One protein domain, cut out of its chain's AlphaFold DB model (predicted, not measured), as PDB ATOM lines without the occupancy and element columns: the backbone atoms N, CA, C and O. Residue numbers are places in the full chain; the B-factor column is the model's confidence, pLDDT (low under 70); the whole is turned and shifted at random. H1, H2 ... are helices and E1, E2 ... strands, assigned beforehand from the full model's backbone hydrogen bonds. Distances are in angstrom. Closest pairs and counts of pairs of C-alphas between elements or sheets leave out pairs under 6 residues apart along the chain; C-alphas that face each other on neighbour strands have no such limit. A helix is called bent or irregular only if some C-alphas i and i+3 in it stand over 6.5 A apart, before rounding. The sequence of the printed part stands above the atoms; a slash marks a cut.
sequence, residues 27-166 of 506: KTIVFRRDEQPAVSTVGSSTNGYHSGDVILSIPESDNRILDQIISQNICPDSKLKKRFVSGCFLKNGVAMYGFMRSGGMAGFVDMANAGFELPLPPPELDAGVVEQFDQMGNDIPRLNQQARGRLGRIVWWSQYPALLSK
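This is residues 27 to 166 of the 506 residues of an uncharacterized protein of Pyrenochaeta sp. DS3sAY3a (UniProt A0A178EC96). What shape does the model have? H5 runs through the middle of a cluster of mostly crossed helices, with H2, H3 and H4 packed on it and H1 near it, while a small three-stranded sheet covers one side of this cluster. What makes it up? The printed part has 140 residues, with named elements in the order E1, E2, E3, H1, H2, H3, H4, H5; the sheet's order is E1, E3, E2, mixed, and the class is mostly helix. The whole is compact, with a radius of gyration of the C-alphas of 14.8 A, and rounded, spanning 39 by 35 by 27 A.

How do the strands pair? E1, residues 27 to 31, is the parallel neighbour of E3, residues 54 to 59, with N 29 and O 56 within hydrogen-bond range at 2.9 A. E2, residues 39 to 41, forms an antiparallel hairpin with E3, with N 55 and O 40 within range at 2.8 A. Which helices are on the sheet? H1, residues 60 to 72, H3, residues 106 to 113, and H5, residues 145 to 164, are on one face of it, making two layers, one of helices and one of strands. What touches H2, residues 82 to 101? Its residues 92 to 96 alone touch H1 at a steep tilt of 46 degrees, opposite ways, closest at the C-alphas of Ile 69 and Asn 92, 6.3 A. It touches H4, residues 127 to 139, at a shallow tilt of 14 degrees, the same way, closest at the C-alphas of Tyr 97 and Met 136, 6.8 A. What touches H5? Among others H4, at a steep tilt of 56 degrees, closest at the C-alphas of Phe 133 and Gly 152, 4.8 A, and H3, closest at those of Ala 112 and Leu 151, 5.0 A. Each O i to N i+4 pair is within hydrogen-bond range in H1, H2 and H3, but 7 of 9 in H4 and 12 of 16 in H5.

Where do the elements begin and end? E1 begins at C-alpha 27 (1.191, -44.661, 11.623), and H5 ends at C-alpha 164 (-1.779, -56.655, 13.698). How long are the longer ones? H1 measures 18.3 A, H2 28.9 A, H4 20.7 A and H5 29.9 A. H4 and H5 are only just irregular: C-alphas 136 and 139 are 6.6 A apart, and 158 and 161 are 6.9 A apart.

Which links are long? Those from E2 to E3 and from H3 to H4, with 12 and 13 residues; the printed part has no cut. Where is confidence low? Residues 27 to 39, 46 to 49, 74 to 86, 122 to 127 and 161 to 166 have pLDDT under 70.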
ATOM      1  N   LYS A  27       0.220 -44.232  10.612       63.78
ATOM      2  CA  LYS A  27       1.191 -44.661  11.623       63.78
ATOM      3  C   LYS A  27       0.908 -43.962  12.946       63.78
ATOM      4  O   LYS A  27       0.508 -42.804  12.982       63.78
ATOM      5  N   THR A  28       1.115 -44.672  14.046       59.91
ATOM      6  CA  THR A  28       0.861 -44.157  15.397       59.91
ATOM      7  C   THR A  28       2.186 -43.931  16.107       59.91
ATOM      8  O   THR A  28       3.050 -44.810  16.089       59.91
ATOM      9  N   ILE A  29       2.352 -42.765  16.730       59.50
ATOM     10  CA  ILE A  29       3.538 -42.414  17.514       59.50
ATOM     11  C   ILE A  29       3.088 -41.939  18.899       59.50
ATOM     12  O   ILE A  29       2.125 -41.186  19.037       59.50
ATOM     13  N   VAL A  30       3.799 -42.389  19.931       58.56
ATOM     14  CA  VAL A  30       3.547 -42.003  21.324       58.56
ATOM     15  C   VAL A  30       4.497 -40.877  21.709       58.56
ATOM     16  O   VAL A  30       5.710 -40.990  21.512       58.56
ATOM     17  N   PHE A  31       3.959 -39.808  22.294       60.28
ATOM     18  CA  PHE A  31       4.743 -38.649  22.715       60.28
ATOM     19  C   PHE A  31       4.625 -38.396  24.219       60.28
ATOM     20  O   PHE A  31       3.585 -38.621  24.831       60.28
ATOM     21  N   ARG A  32       5.714 -37.881  24.806       49.88
ATOM     22  CA  ARG A  32       5.816 -37.551  26.240       49.88
ATOM     23  C   ARG A  32       5.319 -36.144  26.607       49.88
ATOM     24  O   ARG A  32       5.439 -35.755  27.763       49.88
ATOM     25  N   ARG A  33       4.892 -35.334  25.634       52.75
ATOM     26  CA  ARG A  33       4.508 -33.927  25.845       52.75
ATOM     27  C   ARG A  33       3.212 -33.600  25.115       52.75
ATOM     28  O   ARG A  33       3.032 -34.050  23.987       52.75
ATOM     29  N   ASP A  34       2.417 -32.726  25.724       56.28
ATOM     30  CA  ASP A  34       1.097 -32.283  25.246       56.28
ATOM     31  C   ASP A  34       1.161 -31.253  24.095       56.28
ATOM     32  O   ASP A  34       0.141 -30.752  23.640       56.28
ATOM     33  N   GLU A  35       2.362 -30.910  23.621       55.31
ATOM     34  CA  GLU A  35       2.591 -29.799  22.681       55.31
ATOM     35  C   GLU A  35       2.648 -30.225  21.202       55.31
ATOM     36  O   GLU A  35       2.821 -29.384  20.321       55.31
ATOM     37  N   GLN A  36       2.546 -31.521  20.899       59.72
ATOM     38  CA  GLN A  36       2.529 -32.001  19.515       59.72
ATOM     39  C   GLN A  36       1.103 -31.946  18.954       59.72
ATOM     40  O   GLN A  36       0.155 -32.280  19.668       59.72
ATOM     41  N   PRO A  37       0.926 -31.588  17.670       62.22
ATOM     42  CA  PRO A  37      -0.375 -31.712  17.039       62.22
ATOM     43  C   PRO A  37      -0.811 -33.178  17.103       62.22
ATOM     44  O   PRO A  37      -0.055 -34.094  16.760       62.22
ATOM     45  N   ALA A  38      -2.043 -33.381  17.557       67.19
ATOM     46  CA  ALA A  38      -2.591 -34.706  17.804       67.19
ATOM     47  C   ALA A  38      -2.657 -35.563  16.521       67.19
ATOM     48  O   ALA A  38      -2.591 -36.789  16.573       67.19
ATOM     49  N   VAL A  39      -2.699 -34.905  15.357       69.12
ATOM     50  CA  VAL A  39      -2.505 -35.526  14.047       69.12
ATOM     51  C   VAL A  39      -1.578 -34.666  13.190       69.12
ATOM     52  O   VAL A  39      -1.730 -33.445  13.148       69.12
ATOM     53  N   SER A  40      -0.634 -35.285  12.483       75.75
ATOM     54  CA  SER A  40       0.233 -34.602  11.512       75.75
ATOM     55  C   SER A  40       0.391 -35.410  10.226       75.75
ATOM     56  O   SER A  40       0.211 -36.625  10.223       75.75
ATOM     57  N   THR A  41       0.709 -34.743   9.116       73.38
ATOM     58  CA  THR A  41       1.073 -35.394   7.852       73.38
ATOM     59  C   THR A  41       2.566 -35.256   7.605       73.38
ATOM     60  O   THR A  41       3.172 -34.208   7.836       73.38
ATOM     61  N   VAL A  42       3.189 -36.331   7.133       75.38
ATOM     62  CA  VAL A  42       4.620 -36.342   6.842       75.38
ATOM     63  C   VAL A  42       4.869 -35.584   5.542       75.38
ATOM     64  O   VAL A  42       4.466 -36.024   4.468       75.38
ATOM     65  N   GLY A  43       5.554 -34.443   5.626       75.69
ATOM     66  CA  GLY A  43       5.877 -33.625   4.451       75.69
ATOM     67  C   GLY A  43       6.911 -34.266   3.517       75.69
ATOM     68  O   GLY A  43       6.838 -34.099   2.302       75.69
ATOM     69  N   SER A  44       7.846 -35.055   4.052       75.06
ATOM     70  CA  SER A  44       8.945 -35.661   3.286       75.06
ATOM     71  C   SER A  44       9.285 -37.069   3.768       75.06
ATOM     72  O   SER A  44       9.361 -37.310   4.973       75.06
ATOM     73  N   SER A  45       9.569 -37.981   2.837       79.00
ATOM     74  CA  SER A  45       9.905 -39.376   3.141       79.00
ATOM     75  C   SER A  45      11.233 -39.501   3.904       79.00
ATOM     76  O   SER A  45      12.299 -39.350   3.313       79.00
ATOM     77  N   THR A  46      11.191 -39.781   5.208       69.12
ATOM     78  CA  THR A  46      12.373 -39.968   6.077       69.12
ATOM     79  C   THR A  46      12.049 -40.949   7.209       69.12
ATOM     80  O   THR A  46      10.884 -41.131   7.543       69.12
ATOM     81  N   ASN A  47      13.053 -41.612   7.803       66.06
ATOM     82  CA  ASN A  47      12.896 -42.484   8.988       66.06
ATOM     83  C   ASN A  47      11.819 -43.586   8.871       66.06
ATOM     84  O   ASN A  47      11.138 -43.907   9.840       66.06
ATOM     85  N   GLY A  48      11.652 -44.164   7.678       66.62
ATOM     86  CA  GLY A  48      10.639 -45.196   7.428       66.62
ATOM     87  C   GLY A  48       9.212 -44.662   7.254       66.62
ATOM     88  O   GLY A  48       8.280 -45.462   7.182       66.62
ATOM     89  N   TYR A  49       9.032 -43.341   7.163       68.88
ATOM     90  CA  TYR A  49       7.792 -42.674   6.765       68.88
ATOM     91  C   TYR A  49       7.860 -42.247   5.299       68.88
ATOM     92  O   TYR A  49       8.930 -41.888   4.801       68.88
ATOM     93  N   HIS A  50       6.721 -42.274   4.613       74.44
ATOM     94  CA  HIS A  50       6.567 -41.736   3.266       74.44
ATOM     95  C   HIS A  50       5.864 -40.380   3.314       74.44
ATOM     96  O   HIS A  50       5.068 -40.117   4.213       74.44
ATOM     97  N   SER A  51       6.167 -39.505   2.352       74.75
ATOM     98  CA  SER A  51       5.403 -38.268   2.174       74.75
ATOM     99  C   SER A  51       3.918 -38.603   2.010       74.75
ATOM    100  O   SER A  51       3.561 -39.481   1.222       74.75
ATOM    101  N   GLY A  52       3.073 -37.936   2.791       71.69
ATOM    102  CA  GLY A  52       1.639 -38.202   2.859       71.69
ATOM    103  C   GLY A  52       1.212 -39.184   3.953       71.69
ATOM    104  O   GLY A  52       0.015 -39.261   4.208       71.69
ATOM    105  N   ASP A  53       2.133 -39.879   4.639       73.50
ATOM    106  CA  ASP A  53       1.786 -40.682   5.821       73.50
ATOM    107  C   ASP A  53       1.113 -39.793   6.881       73.50
ATOM    108  O   ASP A  53       1.544 -38.664   7.132       73.50
ATOM    109  N   VAL A  54       0.063 -40.313   7.517       70.81
ATOM    110  CA  VAL A  54      -0.641 -39.637   8.615       70.81
ATOM    111  C   VAL A  54      -0.125 -40.204   9.934       70.81
ATOM    112  O   VAL A  54      -0.135 -41.418  10.140       70.81
ATOM    113  N   ILE A  55       0.326 -39.325  10.824       74.50
ATOM    114  CA  ILE A  55       0.822 -39.648  12.158       74.50
ATOM    115  C   ILE A  55      -0.250 -39.293  13.180       74.50
ATOM    116  O   ILE A  55      -0.610 -38.124  13.314       74.50
ATOM    117  N   LEU A  56      -0.716 -40.296  13.924       75.50
ATOM    118  CA  LEU A  56      -1.518 -40.102  15.131       75.50
ATOM    119  C   LEU A  56      -0.596 -39.973  16.342       75.50
ATOM    120  O   LEU A  56       0.110 -40.926  16.682       75.50
ATOM    121  N   SER A  57      -0.622 -38.810  16.985       78.50
ATOM    122  CA  SER A  57       0.140 -38.502  18.193       78.50
ATOM    123  C   SER A  57      -0.734 -38.773  19.415       78.50
ATOM    124  O   SER A  57      -1.626 -37.986  19.729       78.50
ATOM    125  N   ILE A  58      -0.491 -39.886  20.107       77.88
ATOM    126  CA  ILE A  58      -1.261 -40.248  21.307       77.88
ATOM    127  C   ILE A  58      -0.493 -39.789  22.557       77.88
ATOM    128  O   ILE A  58       0.689 -40.141  22.690       77.88
ATOM    129  N   PRO A  59      -1.123 -39.037  23.485       78.88
ATOM    130  CA  PRO A  59      -0.508 -38.702  24.766       78.88
ATOM    131  C   PRO A  59      -0.092 -39.960  25.534       78.88
ATOM    132  O   PRO A  59      -0.815 -40.956  25.554       78.88
ATOM    133  N   GLU A  60       1.060 -39.924  26.206       74.94
ATOM    134  CA  GLU A  60       1.571 -41.087  26.947       74.94
ATOM    135  C   GLU A  60       0.581 -41.601  28.008       74.94
ATOM    136  O   GLU A  60       0.471 -42.812  28.209       74.94
ATOM    137  N   SER A  61      -0.176 -40.707  28.657       79.62
ATOM    138  CA  SER A  61      -1.235 -41.071  29.608       79.62
ATOM    139  C   SER A  61      -2.301 -41.960  28.970       79.62
ATOM    140  O   SER A  61      -2.670 -42.991  29.531       79.62
ATOM    141  N   ASP A  62      -2.751 -41.589  27.776       81.06
ATOM    142  CA  ASP A  62      -3.816 -42.274  27.053       81.06
ATOM    143  C   ASP A  62      -3.295 -43.579  26.450       81.06
ATOM    144  O   ASP A  62      -4.002 -44.587  26.448       81.06
ATOM    145  N   ASN A  63      -2.029 -43.596  26.018       79.56
ATOM    146  CA  ASN A  63      -1.374 -44.809  25.539       79.56
ATOM    147  C   ASN A  63      -1.241 -45.867  26.644       79.56
ATOM    148  O   ASN A  63      -1.484 -47.041  26.392       79.56
ATOM    149  N   ARG A  64      -0.911 -45.474  27.884       76.12
ATOM    150  CA  ARG A  64      -0.852 -46.422  29.014       76.12
ATOM    151  C   ARG A  64      -2.210 -47.064  29.299       76.12
ATOM    152  O   ARG A  64      -2.271 -48.261  29.569       76.12
ATOM    153  N   ILE A  65      -3.291 -46.284  29.217       79.38
ATOM    154  CA  ILE A  65      -4.660 -46.796  29.378       79.38
ATOM    155  C   ILE A  65      -5.004 -47.743  28.223       79.38
ATOM    156  O   ILE A  65      -5.535 -48.828  28.455       79.38
ATOM    157  N   LEU A  66      -4.655 -47.376  26.987       78.31
ATOM    158  CA  LEU A  66      -4.848 -48.224  25.810       78.31
ATOM    159  C   LEU A  66      -4.114 -49.570  25.946       78.31
ATOM    160  O   LEU A  66      -4.724 -50.620  25.746       78.31
ATOM    161  N   ASP A  67      -2.843 -49.559  26.356       74.00
ATOM    162  CA  ASP A  67      -2.046 -50.770  26.587       74.00
ATOM    163  C   ASP A  67      -2.658 -51.654  27.686       74.00
ATOM    164  O   ASP A  67      -2.722 -52.884  27.559       74.00
ATOM    165  N   GLN A  68      -3.167 -51.041  28.756       78.25
ATOM    166  CA  GLN A  68      -3.880 -51.752  29.815       78.25
ATOM    167  C   GLN A  68      -5.161 -52.416  29.285       78.25
ATOM    168  O   GLN A  68      -5.394 -53.596  29.547       78.25
ATOM    169  N   ILE A  69      -5.971 -51.705  28.498       76.44
ATOM    170  CA  ILE A  69      -7.203 -52.253  27.909       76.44
ATOM    171  C   ILE A  69      -6.884 -53.435  26.989       76.44
ATOM    172  O   ILE A  69      -7.542 -54.474  27.072       76.44
ATOM    173  N   ILE A  70      -5.862 -53.300  26.138       75.69
ATOM    174  CA  ILE A  70      -5.460 -54.340  25.183       75.69
ATOM    175  C   ILE A  70      -4.893 -55.570  25.906       75.69
ATOM    176  O   ILE A  70      -5.157 -56.700  25.494       75.69
ATOM    177  N   SER A  71      -4.120 -55.380  26.977       71.38
ATOM    178  CA  SER A  71      -3.546 -56.493  27.750       71.38
ATOM    179  C   SER A  71      -4.595 -57.253  28.568       71.38
ATOM    180  O   SER A  71      -4.522 -58.477  28.656       71.38
ATOM    181  N   GLN A  72      -5.600 -56.561  29.108       75.56
ATOM    182  CA  GLN A  72      -6.693 -57.179  29.869       75.56
ATOM    183  C   GLN A  72      -7.696 -57.933  28.983       75.56
ATOM    184  O   GLN A  72      -8.363 -58.863  29.436       75.56
ATOM    185  N   ASN A  73      -7.804 -57.558  27.710       72.56
ATOM    186  CA  ASN A  73      -8.724 -58.162  26.754       72.56
ATOM    187  C   ASN A  73      -7.970 -59.013  25.728       72.56
ATOM    188  O   ASN A  73      -7.988 -58.727  24.532       72.56
ATOM    189  N   ILE A  74      -7.320 -60.079  26.212       62.91
ATOM    190  CA  ILE A  74      -6.600 -61.050  25.376       62.91
ATOM    191  C   ILE A  74      -7.535 -61.558  24.269       62.91
ATOM    192  O   ILE A  74      -8.487 -62.296  24.531       62.91
ATOM    193  N   CYS A  75      -7.264 -61.164  23.023       64.94
ATOM    194  CA  CYS A  75      -7.958 -61.728  21.874       64.94
ATOM    195  C   CYS A  75      -7.486 -63.186  21.697       64.94
ATOM    196  O   CYS A  75      -6.273 -63.412  21.644       64.94
ATOM    197  N   PRO A  76      -8.391 -64.176  21.595       52.50
ATOM    198  CA  PRO A  76      -8.001 -65.546  21.268       52.50
ATOM    199  C   PRO A  76      -7.283 -65.596  19.908       52.50
ATOM    200  O   PRO A  76      -7.535 -64.756  19.043       52.50
ATOM    201  N   ASP A  77      -6.376 -66.568  19.749       51.50
ATOM    202  CA  ASP A  77      -5.448 -66.691  18.614       51.50
ATOM    203  C   ASP A  77      -6.125 -66.407  17.255       51.50
ATOM    204  O   ASP A  77      -7.096 -67.055  16.850       51.50
ATOM    205  N   SER A  78      -5.571 -65.414  16.552       46.88
ATOM    206  CA  SER A  78      -6.056 -64.834  15.290       46.88
ATOM    207  C   SER A  78      -6.150 -65.819  14.116       46.88
ATOM    208  O   SER A  78      -6.702 -65.482  13.067       46.88
ATOM    209  N   LYS A  79      -5.666 -67.056  14.285       46.78
ATOM    210  CA  LYS A  79      -5.792 -68.130  13.289       46.78
ATOM    211  C   LYS A  79      -7.241 -68.555  13.025       46.78
ATOM    212  O   LYS A  79      -7.507 -69.189  12.005       46.78
ATOM    213  N   LEU A  80      -8.199 -68.203  13.890       42.91
ATOM    214  CA  LEU A  80      -9.607 -68.575  13.731       42.91
ATOM    215  C   LEU A  80     -10.511 -67.360  13.451       42.91
ATOM    216  O   LEU A  80     -10.938 -66.665  14.358       42.91
ATOM    217  N   LYS A  81     -10.881 -67.208  12.166       52.19
ATOM    218  CA  LYS A  81     -12.044 -66.486  11.584       52.19
ATOM    219  C   LYS A  81     -12.191 -64.975  11.886       52.19
ATOM    220  O   LYS A  81     -12.326 -64.551  13.025       52.19
ATOM    221  N   LYS A  82     -12.396 -64.181  10.816       54.00
ATOM    222  CA  LYS A  82     -12.691 -62.722  10.811       54.00
ATOM    223  C   LYS A  82     -13.664 -62.237  11.908       54.00
ATOM    224  O   LYS A  82     -13.457 -61.169  12.467       54.00
ATOM    225  N   ARG A  83     -14.686 -63.034  12.259       53.03
ATOM    226  CA  ARG A  83     -15.673 -62.700  13.309       53.03
ATOM    227  C   ARG A  83     -15.062 -62.521  14.709       53.03
ATOM    228  O   ARG A  83     -15.590 -61.732  15.486       53.03
ATOM    229  N   PHE A  84     -13.970 -63.214  15.038       55.59
ATOM    230  CA  PHE A  84     -13.324 -63.101  16.354       55.59
ATOM    231  C   PHE A  84     -12.515 -61.810  16.501       55.59
ATOM    232  O   PHE A  84     -12.488 -61.224  17.581       55.59
ATOM    233  N   VAL A  85     -11.928 -61.328  15.403       63.47
ATOM    234  CA  VAL A  85     -11.207 -60.051  15.373       63.47
ATOM    235  C   VAL A  85     -12.184 -58.904  15.632       63.47
ATOM    236  O   VAL A  85     -11.968 -58.138  16.568       63.47
ATOM    237  N   SER A  86     -13.316 -58.853  14.919       68.00
ATOM    238  CA  SER A  86     -14.359 -57.834  15.136       68.00
ATOM    239  C   SER A  86     -14.885 -57.813  16.577       68.00
ATOM    240  O   SER A  86     -15.042 -56.740  17.155       68.00
ATOM    241  N   GLY A  87     -15.096 -58.985  17.191       75.88
ATOM    242  CA  GLY A  87     -15.518 -59.077  18.593       75.88
ATOM    243  C   GLY A  87     -14.491 -58.508  19.576       75.88
ATOM    244  O   GLY A  87     -14.871 -57.876  20.561       75.88
ATOM    245  N   CYS A  88     -13.194 -58.675  19.298       79.12
ATOM    246  CA  CYS A  88     -12.143 -58.115  20.144       79.12
ATOM    247  C   CYS A  88     -12.032 -56.592  20.003       79.12
ATOM    248  O   CYS A  88     -11.968 -55.893  21.014       79.12
ATOM    249  N   PHE A  89     -12.092 -56.073  18.768       79.88
ATOM    250  CA  PHE A  89     -12.158 -54.628  18.518       79.88
ATOM    251  C   PHE A  89     -13.333 -54.000  19.263       79.88
ATOM    252  O   PHE A  89     -13.165 -52.997  19.955       79.88
ATOM    253  N   LEU A  90     -14.515 -54.617  19.179       82.50
ATOM    254  CA  LEU A  90     -15.702 -54.112  19.856       82.50
ATOM    255  C   LEU A  90     -15.517 -54.090  21.376       82.50
ATOM    256  O   LEU A  90     -15.788 -53.073  22.007       82.50
ATOM    257  N   LYS A  91     -15.001 -55.174  21.969       84.50
ATOM    258  CA  LYS A  91     -14.773 -55.269  23.419       84.50
ATOM    259  C   LYS A  91     -13.773 -54.221  23.921       84.50
ATOM    260  O   LYS A  91     -14.030 -53.562  24.928       84.50
ATOM    261  N   ASN A  92     -12.666 -54.041  23.202       84.56
ATOM    262  CA  ASN A  92     -11.667 -53.015  23.506       84.56
ATOM    263  C   ASN A  92     -12.247 -51.610  23.348       84.56
ATOM    264  O   ASN A  92     -12.060 -50.768  24.223       84.56
ATOM    265  N   GLY A  93     -13.008 -51.376  22.277       86.75
ATOM    266  CA  GLY A  93     -13.699 -50.113  22.062       86.75
ATOM    267  C   GLY A  93     -14.665 -49.788  23.197       86.75
ATOM    268  O   GLY A  93     -14.567 -48.704  23.759       86.75
ATOM    269  N   VAL A  94     -15.523 -50.726  23.617       87.88
ATOM    270  CA  VAL A  94     -16.446 -50.533  24.755       87.88
ATOM    271  C   VAL A  94     -15.691 -50.095  26.013       87.88
ATOM    272  O   VAL A  94     -16.109 -49.148  26.679       87.88
ATOM    273  N   ALA A  95     -14.559 -50.735  26.318       86.62
ATOM    274  CA  ALA A  95     -13.729 -50.349  27.455       86.62
ATOM    275  C   ALA A  95     -13.162 -48.926  27.296       86.62
ATOM    276  O   ALA A  95     -13.290 -48.118  28.214       86.62
ATOM    277  N   MET A  96     -12.608 -48.585  26.125       87.88
ATOM    278  CA  MET A  96     -12.088 -47.240  25.833       87.88
ATOM    279  C   MET A  96     -13.171 -46.161  25.979       87.88
ATOM    280  O   MET A  96     -12.942 -45.138  26.623       87.88
ATOM    281  N   TYR A  97     -14.370 -46.398  25.436       88.50
ATOM    282  CA  TYR A  97     -15.517 -45.493  25.569       88.50
ATOM    283  C   TYR A  97     -15.951 -45.325  27.035       88.50
ATOM    284  O   TYR A  97     -16.306 -44.219  27.445       88.50
ATOM    285  N   GLY A  98     -15.870 -46.386  27.848       87.25
ATOM    286  CA  GLY A  98     -16.097 -46.316  29.294       87.25
ATOM    287  C   GLY A  98     -15.117 -45.377  30.003       87.25
ATOM    288  O   GLY A  98     -15.543 -44.508  30.766       87.25
ATOM    289  N   PHE A  99     -13.819 -45.482  29.694       84.31
ATOM    290  CA  PHE A  99     -12.804 -44.569  30.231       84.31
ATOM    291  C   PHE A  99     -13.051 -43.121  29.795       84.31
ATOM    292  O   PHE A  99     -13.059 -42.234  30.650       84.31
ATOM    293  N   MET A 100     -13.352 -42.883  28.515       89.00
ATOM    294  CA  MET A 100     -13.682 -41.545  28.001       89.00
ATOM    295  C   MET A 100     -14.892 -40.916  28.692       89.00
ATOM    296  O   MET A 100     -14.860 -39.740  29.053       89.00
ATOM    297  N   ARG A 101     -15.942 -41.700  28.961       87.56
ATOM    298  CA  ARG A 101     -17.129 -41.232  29.693       87.56
ATOM    299  C   ARG A 101     -16.802 -40.791  31.120       87.56
ATOM    300  O   ARG A 101     -17.396 -39.841  31.615       87.56
ATOM    301  N   SER A 102     -15.846 -41.460  31.762       85.69
ATOM    302  CA  SER A 102     -15.365 -41.111  33.105       85.69
ATOM    303  C   SER A 102     -14.345 -39.961  33.135       85.69
ATOM    304  O   SER A 102     -13.839 -39.627  34.202       85.69
ATOM    305  N   GLY A 103     -14.035 -39.349  31.985       84.81
ATOM    306  CA  GLY A 103     -13.037 -38.280  31.866       84.81
ATOM    307  C   GLY A 103     -11.593 -38.767  31.688       84.81
ATOM    308  O   GLY A 103     -10.677 -37.949  31.678       84.81
ATOM    309  N   GLY A 104     -11.372 -40.076  31.536       80.75
ATOM    310  CA  GLY A 104     -10.094 -40.636  31.091       80.75
ATOM    311  C   GLY A 104      -9.893 -40.472  29.580       80.75
ATOM    312  O   GLY A 104     -10.834 -40.185  28.853       80.75
ATOM    313  N   MET A 105      -8.670 -40.671  29.082       85.31
ATOM    314  CA  MET A 105      -8.349 -40.612  27.642       85.31
ATOM    315  C   MET A 105      -8.756 -39.298  26.938       85.31
ATOM    316  O   MET A 105      -9.297 -39.310  25.829       85.31
ATOM    317  N   ALA A 106      -8.531 -38.153  27.589       86.12
ATOM    318  CA  ALA A 106      -8.957 -36.843  27.087       86.12
ATOM    319  C   ALA A 106      -8.355 -36.494  25.711       86.12
ATOM    320  O   ALA A 106      -9.030 -35.869  24.892       86.12
ATOM    321  N   GLY A 107      -7.146 -36.976  25.402       83.69
ATOM    322  CA  GLY A 107      -6.494 -36.742  24.116       83.69
ATOM    323  C   GLY A 107      -7.268 -37.321  22.933       83.69
ATOM    324  O   GLY A 107      -7.273 -36.733  21.853       83.69
ATOM    325  N   PHE A 108      -7.992 -38.429  23.123       84.44
ATOM    326  CA  PHE A 108      -8.860 -39.002  22.088       84.44
ATOM    327  C   PHE A 108     -10.073 -38.120  21.781       84.44
ATOM    328  O   PHE A 108     -10.440 -37.943  20.616       84.44
ATOM    329  N   VAL A 109     -10.671 -37.533  22.815       86.12
ATOM    330  CA  VAL A 109     -11.793 -36.596  22.679       86.12
ATOM    331  C   VAL A 109     -11.324 -35.303  22.009       86.12
ATOM    332  O   VAL A 109     -11.993 -34.794  21.107       86.12
ATOM    333  N   ASP A 110     -10.147 -34.808  22.383       85.69
ATOM    334  CA  ASP A 110      -9.556 -33.612  21.789       85.69
ATOM    335  C   ASP A 110      -9.198 -33.833  20.310       85.69
ATOM    336  O   ASP A 110      -9.543 -33.000  19.467       85.69
ATOM    337  N   MET A 111      -8.633 -34.996  19.956       81.69
ATOM    338  CA  MET A 111      -8.411 -35.406  18.560       81.69
ATOM    339  C   MET A 111      -9.705 -35.389  17.738       81.69
ATOM    340  O   MET A 111      -9.731 -34.879  16.616       81.69
ATOM    341  N   ALA A 112     -10.795 -35.916  18.296       86.94
ATOM    342  CA  ALA A 112     -12.088 -35.954  17.622       86.94
ATOM    343  C   ALA A 112     -12.687 -34.552  17.412       86.94
ATOM    344  O   ALA A 112     -13.371 -34.302  16.413       86.94
ATOM    345  N   ASN A 113     -12.419 -33.617  18.322       86.12
ATOM    346  CA  ASN A 113     -12.865 -32.230  18.219       86.12
ATOM    347  C   ASN A 113     -11.996 -31.386  17.275       86.12
ATOM    348  O   ASN A 113     -12.526 -30.479  16.633       86.12
ATOM    349  N   ALA A 114     -10.715 -31.727  17.110       83.38
ATOM    350  CA  ALA A 114      -9.745 -30.989  16.297       83.38
ATOM    351  C   ALA A 114     -10.029 -30.971  14.781       83.38
ATOM    352  O   ALA A 114      -9.320 -30.310  14.029       83.38
ATOM    353  N   GLY A 115     -11.067 -31.665  14.307       76.25
ATOM    354  CA  GLY A 115     -11.524 -31.518  12.925       76.25
ATOM    355  C   GLY A 115     -10.992 -32.554  11.937       76.25
ATOM    356  O   GLY A 115     -11.466 -32.585  10.807       76.25
ATOM    357  N   PHE A 116     -10.041 -33.399  12.339       71.75
ATOM    358  CA  PHE A 116      -9.295 -34.249  11.411       71.75
ATOM    359  C   PHE A 116     -10.115 -35.441  10.896       71.75
ATOM    360  O   PHE A 116     -10.661 -36.224  11.677       71.75
ATOM    361  N   GLU A 117     -10.172 -35.621   9.578       74.69
ATOM    362  CA  GLU A 117     -10.837 -36.768   8.959       74.69
ATOM    363  C   GLU A 117      -9.846 -37.909   8.734       74.69
ATOM    364  O   GLU A 117      -8.984 -37.855   7.860       74.69
ATOM    365  N   LEU A 118      -9.979 -38.970   9.532       76.50
ATOM    366  CA  LEU A 118      -9.267 -40.216   9.274       76.50
ATOM    367  C   LEU A 118      -9.934 -40.994   8.132       76.50
ATOM    368  O   LEU A 118     -11.168 -40.954   8.001       76.50
ATOM    369  N   PRO A 119      -9.144 -41.739   7.336       74.62
ATOM    370  CA  PRO A 119      -9.692 -42.599   6.300       74.62
ATOM    371  C   PRO A 119     -10.641 -43.630   6.914       74.62
ATOM    372  O   PRO A 119     -10.455 -44.082   8.053       74.62
ATOM    373  N   LEU A 120     -11.666 -44.005   6.150       71.56
ATOM    374  CA  LEU A 120     -12.544 -45.102   6.535       71.56
ATOM    375  C   LEU A 120     -11.730 -46.403   6.634       71.56
ATOM    376  O   LEU A 120     -10.816 -46.610   5.829       71.56
ATOM    377  N   PRO A 121     -12.046 -47.282   7.599       70.19
ATOM    378  CA  PRO A 121     -11.458 -48.611   7.646       70.19
ATOM    379  C   PRO A 121     -11.672 -49.376   6.331       70.19
ATOM    380  O   PRO A 121     -12.659 -49.124   5.633       70.19
ATOM    381  N   PRO A 122     -10.780 -50.321   5.979       68.50
ATOM    382  CA  PRO A 122     -10.950 -51.140   4.785       68.50
ATOM    383  C   PRO A 122     -12.328 -51.827   4.775       68.50
ATOM    384  O   PRO A 122     -12.720 -52.396   5.797       68.50
ATOM    385  N   PRO A 123     -13.050 -51.852   3.637       60.28
ATOM    386  CA  PRO A 123     -14.422 -52.376   3.557       60.28
ATOM    387  C   PRO A 123     -14.536 -53.869   3.913       60.28
ATOM    388  O   PRO A 123     -15.612 -54.367   4.230       60.28
ATOM    389  N   GLU A 124     -13.416 -54.591   3.891       57.81
ATOM    390  CA  GLU A 124     -13.306 -56.008   4.247       57.81
ATOM    391  C   GLU A 124     -13.413 -56.277   5.760       57.81
ATOM    392  O   GLU A 124     -13.551 -57.437   6.168       57.81
ATOM    393  N   LEU A 125     -13.341 -55.223   6.579       57.44
ATOM    394  CA  LEU A 125     -13.431 -55.232   8.038       57.44
ATOM    395  C   LEU A 125     -14.698 -54.472   8.472       57.44
ATOM    396  O   LEU A 125     -14.631 -53.376   9.008       57.44
ATOM    397  N   ASP A 126     -15.842 -55.090   8.170       62.53
ATOM    398  CA  ASP A 126     -17.203 -54.845   8.678       62.53
ATOM    399  C   ASP A 126     -17.558 -53.390   9.062       62.53
ATOM    400  O   ASP A 126     -17.377 -52.960  10.205       62.53
ATOM    401  N   ALA A 127     -18.151 -52.651   8.116       63.28
ATOM    402  CA  ALA A 127     -18.678 -51.297   8.319       63.28
ATOM    403  C   ALA A 127     -19.623 -51.176   9.536       63.28
ATOM    404  O   ALA A 127     -19.688 -50.111  10.152       63.28
ATOM    405  N   GLY A 128     -20.286 -52.269   9.937       73.81
ATOM    406  CA  GLY A 128     -21.154 -52.292  11.115       73.81
ATOM    407  C   GLY A 128     -20.419 -52.060  12.441       73.81
ATOM    408  O   GLY A 128     -21.024 -51.578  13.394       73.81
ATOM    409  N   VAL A 129     -19.114 -52.347  12.527       72.62
ATOM    410  CA  VAL A 129     -18.325 -52.105  13.752       72.62
ATOM    411  C   VAL A 129     -18.034 -50.616  13.941       72.62
ATOM    412  O   VAL A 129     -18.066 -50.116  15.063       72.62
ATOM    413  N   VAL A 130     -17.783 -49.890  12.848       73.19
ATOM    414  CA  VAL A 130     -17.554 -48.437  12.900       73.19
ATOM    415  C   VAL A 130     -18.832 -47.722  13.318       73.19
ATOM    416  O   VAL A 130     -18.792 -46.886  14.215       73.19
ATOM    417  N   GLU A 131     -19.972 -48.121  12.752       79.94
ATOM    418  CA  GLU A 131     -21.277 -47.578  13.136       79.94
ATOM    419  C   GLU A 131     -21.589 -47.836  14.621       79.94
ATOM    420  O   GLU A 131     -22.083 -46.951  15.319       79.94
ATOM    421  N   GLN A 132     -21.229 -49.012  15.146       81.56
ATOM    422  CA  GLN A 132     -21.354 -49.303  16.578       81.56
ATOM    423  C   GLN A 132     -20.466 -48.397  17.440       81.56
ATOM    424  O   GLN A 132     -20.914 -47.938  18.491       81.56
ATOM    425  N   PHE A 133     -19.237 -48.085  17.014       81.75
ATOM    426  CA  PHE A 133     -18.403 -47.118  17.733       81.75
ATOM    427  C   PHE A 133     -18.975 -45.702  17.680       81.75
ATOM    428  O   PHE A 133     -18.969 -45.014  18.700       81.75
ATOM    429  N   ASP A 134     -19.524 -45.287  16.542       83.31
ATOM    430  CA  ASP A 134     -20.175 -43.983  16.412       83.31
ATOM    431  C   ASP A 134     -21.373 -43.869  17.370       83.31
ATOM    432  O   ASP A 134     -21.550 -42.842  18.032       83.31
ATOM    433  N   GLN A 135     -22.146 -44.952  17.525       85.69
ATOM    434  CA  GLN A 135     -23.239 -45.031  18.496       85.69
ATOM    435  C   GLN A 135     -22.743 -44.945  19.948       85.69
ATOM    436  O   GLN A 135     -23.356 -44.246  20.756       85.69
ATOM    437  N   MET A 136     -21.623 -45.593  20.286       85.56
ATOM    438  CA  MET A 136     -21.030 -45.537  21.634       85.56
ATOM    439  C   MET A 136     -20.532 -44.135  22.013       85.56
ATOM    440  O   MET A 136     -20.550 -43.766  23.189       85.56
ATOM    441  N   GLY A 137     -20.134 -43.328  21.024       84.44
ATOM    442  CA  GLY A 137     -19.719 -41.940  21.224       84.44
ATOM    443  C   GLY A 137     -20.849 -40.979  21.601       84.44
ATOM    444  O   GLY A 137     -20.565 -39.854  22.010       84.44
ATOM    445  N   ASN A 138     -22.119 -41.393  21.503       87.62
ATOM    446  CA  ASN A 138     -23.265 -40.534  21.820       87.62
ATOM    447  C   ASN A 138     -23.309 -40.076  23.280       87.62
ATOM    448  O   ASN A 138     -23.776 -38.969  23.548       87.62
ATOM    449  N   ASP A 139     -22.771 -40.892  24.183       84.94
ATOM    450  CA  ASP A 139     -22.792 -40.641  25.624       84.94
ATOM    451  C   ASP A 139     -21.530 -39.922  26.130       84.94
ATOM    452  O   ASP A 139     -21.399 -39.699  27.335       84.94
ATOM    453  N   ILE A 140     -20.570 -39.594  25.255       87.19
ATOM    454  CA  ILE A 140     -19.362 -38.868  25.663       87.19
ATOM    455  C   ILE A 140     -19.676 -37.366  25.737       87.19
ATOM    456  O   ILE A 140     -20.030 -36.754  24.720       87.19
ATOM    457  N   PRO A 141     -19.507 -36.733  26.915       80.81
ATOM    458  CA  PRO A 141     -19.682 -35.294  27.051       80.81
ATOM    459  C   PRO A 141     -18.737 -34.528  26.116       80.81
ATOM    460  O   PRO A 141     -17.596 -34.928  25.910       80.81
ATOM    461  N   ARG A 142     -19.177 -33.367  25.613       84.50
ATOM    462  CA  ARG A 142     -18.366 -32.433  24.794       84.50
ATOM    463  C   ARG A 142     -18.066 -32.880  23.351       84.50
ATOM    464  O   ARG A 142     -17.294 -32.200  22.680       84.50
ATOM    465  N   LEU A 143     -18.699 -33.941  22.840       86.62
ATOM    466  CA  LEU A 143     -18.651 -34.295  21.412       86.62
ATOM    467  C   LEU A 143     -19.931 -33.880  20.679       86.62
ATOM    468  O   LEU A 143     -21.031 -34.346  20.996       86.62
ATOM    469  N   ASN A 144     -19.777 -33.051  19.644       88.12
ATOM    470  CA  ASN A 144     -20.842 -32.806  18.669       88.12
ATOM    471  C   ASN A 144     -20.990 -34.000  17.700       88.12
ATOM    472  O   ASN A 144     -20.128 -34.877  17.646       88.12
ATOM    473  N   GLN A 145     -22.080 -34.046  16.926       83.06
ATOM    474  CA  GLN A 145     -22.383 -35.177  16.035       83.06
ATOM    475  C   GLN A 145     -21.246 -35.483  15.042       83.06
ATOM    476  O   GLN A 145     -20.928 -36.647  14.811       83.06
ATOM    477  N   GLN A 146     -20.587 -34.452  14.507       84.50
ATOM    478  CA  GLN A 146     -19.462 -34.617  13.586       84.50
ATOM    479  C   GLN A 146     -18.222 -35.194  14.290       84.50
ATOM    480  O   GLN A 146     -17.533 -36.047  13.737       84.50
ATOM    481  N   ALA A 147     -17.954 -34.771  15.527       86.69
ATOM    482  CA  ALA A 147     -16.847 -35.270  16.332       86.69
ATOM    483  C   ALA A 147     -17.049 -36.737  16.747       86.69
ATOM    484  O   ALA A 147     -16.079 -37.486  16.788       86.69
ATOM    485  N   ARG A 148     -18.292 -37.194  16.958       85.75
ATOM    486  CA  ARG A 148     -18.589 -38.606  17.281       85.75
ATOM    487  C   ARG A 148     -18.161 -39.560  16.167       85.75
ATOM    488  O   ARG A 148     -17.403 -40.487  16.431       85.75
ATOM    489  N   GLY A 149     -18.531 -39.255  14.920       82.50
ATOM    490  CA  GLY A 149     -18.105 -40.036  13.751       82.50
ATOM    491  C   GLY A 149     -16.593 -39.987  13.484       82.50
ATOM    492  O   GLY A 149     -16.030 -40.823  12.775       82.50
ATOM    493  N   ARG A 150     -15.888 -38.981  14.016       87.50
ATOM    494  CA  ARG A 150     -14.416 -38.933  13.987       87.50
ATOM    495  C   ARG A 150     -13.814 -39.787  15.096       87.50
ATOM    496  O   ARG A 150     -12.851 -40.505  14.841       87.50
ATOM    497  N   LEU A 151     -14.406 -39.767  16.289       88.25
ATOM    498  CA  LEU A 151     -13.946 -40.565  17.418       88.25
ATOM    499  C   LEU A 151     -14.014 -42.067  17.131       88.25
ATOM    500  O   LEU A 151     -13.039 -42.763  17.404       88.25
ATOM    501  N   GLY A 152     -15.090 -42.559  16.506       85.12
ATOM    502  CA  GLY A 152     -15.194 -43.970  16.116       85.12
ATOM    503  C   GLY A 152     -14.022 -44.434  15.250       85.12
ATOM    504  O   GLY A 152     -13.433 -45.490  15.492       85.12
ATOM    505  N   ARG A 153     -13.593 -43.584  14.311       84.38
ATOM    506  CA  ARG A 153     -12.420 -43.833  13.461       84.38
ATOM    507  C   ARG A 153     -11.104 -43.770  14.232       84.38
ATOM    508  O   ARG A 153     -10.255 -44.631  14.020       84.38
ATOM    509  N   ILE A 154     -10.930 -42.801  15.131       83.25
ATOM    510  CA  ILE A 154      -9.724 -42.692  15.974       83.25
ATOM    511  C   ILE A 154      -9.578 -43.942  16.854       83.25
ATOM    512  O   ILE A 154      -8.504 -44.540  16.909       83.25
ATOM    513  N   VAL A 155     -10.665 -44.378  17.496       86.06
ATOM    514  CA  VAL A 155     -10.693 -45.581  18.340       86.06
ATOM    515  C   VAL A 155     -10.308 -46.811  17.527       86.06
ATOM    516  O   VAL A 155      -9.412 -47.549  17.937       86.06
ATOM    517  N   TRP A 156     -10.900 -46.991  16.347       83.69
ATOM    518  CA  TRP A 156     -10.570 -48.107  15.462       83.69
ATOM    519  C   TRP A 156      -9.081 -48.119  15.085       83.69
ATOM    520  O   TRP A 156      -8.381 -49.116  15.288       83.69
ATOM    521  N   TRP A 157      -8.570 -46.986  14.598       80.00
ATOM    522  CA  TRP A 157      -7.194 -46.871  14.115       80.00
ATOM    523  C   TRP A 157      -6.145 -46.926  15.225       80.00
ATOM    524  O   TRP A 157      -5.019 -47.334  14.960       80.00
ATOM    525  N   SER A 158      -6.492 -46.581  16.465       79.31
ATOM    526  CA  SER A 158      -5.586 -46.739  17.611       79.31
ATOM    527  C   SER A 158      -5.362 -48.204  18.004       79.31
ATOM    528  O   SER A 158      -4.282 -48.566  18.459       79.31
ATOM    529  N   GLN A 159      -6.359 -49.066  17.780       79.50
ATOM    530  CA  GLN A 159      -6.289 -50.490  18.122       79.50
ATOM    531  C   GLN A 159      -5.649 -51.325  17.006       79.50
ATOM    532  O   GLN A 159      -5.018 -52.351  17.268       79.50
ATOM    533  N   TYR A 160      -5.804 -50.894  15.752       71.56
ATOM    534  CA  TYR A 160      -5.418 -51.668  14.573       71.56
ATOM    535  C   TYR A 160      -3.927 -52.071  14.527       71.56
ATOM    536  O   TYR A 160      -3.643 -53.258  14.329       71.56
ATOM    537  N   PRO A 161      -2.956 -51.172  14.786       61.69
ATOM    538  CA  PRO A 161      -1.536 -51.516  14.731       61.69
ATOM    539  C   PRO A 161      -1.108 -52.503  15.826       61.69
ATOM    540  O   PRO A 161      -0.316 -53.412  15.568       61.69
ATOM    541  N   ALA A 162      -1.654 -52.351  17.036       56.78
ATOM    542  CA  ALA A 162      -1.346 -53.199  18.188       56.78
ATOM    543  C   ALA A 162      -1.926 -54.618  18.056       56.78
ATOM    544  O   ALA A 162      -1.380 -55.569  18.617       56.78
ATOM    545  N   LEU A 163      -3.020 -54.769  17.306       56.94
ATOM    546  CA  LEU A 163      -3.637 -56.064  17.032       56.94
ATOM    547  C   LEU A 163      -2.967 -56.789  15.857       56.94
ATOM    548  O   LEU A 163      -2.808 -58.007  15.915       56.94
ATOM    549  N   LEU A 164      -2.504 -56.065  14.831       52.59
ATOM    550  CA  LEU A 164      -1.779 -56.655  13.698       52.59
ATOM    551  C   LEU A 164      -0.365 -57.134  14.046       52.59
ATOM    552  O   LEU A 164       0.080 -58.136  13.492       52.59
ATOM    553  N   SER A 165       0.335 -56.473  14.976       45.34
ATOM    554  CA  SER A 165       1.680 -56.894  15.412       45.34
ATOM    555  C   SER A 165       1.703 -58.269  16.098       45.34
ATOM    556  O   SER A 165       2.771 -58.860  16.260       45.34
ATOM    557  N   LYS A 166       0.529 -58.803  16.460       45.03
ATOM    558  CA  LYS A 166       0.343 -60.126  17.069       45.03
ATOM    559  C   LYS A 166      -0.104 -61.213  16.074       45.03
ATOM    560  O   LYS A 166      -0.347 -62.341  16.495       45.03
TER     561      LYS A 166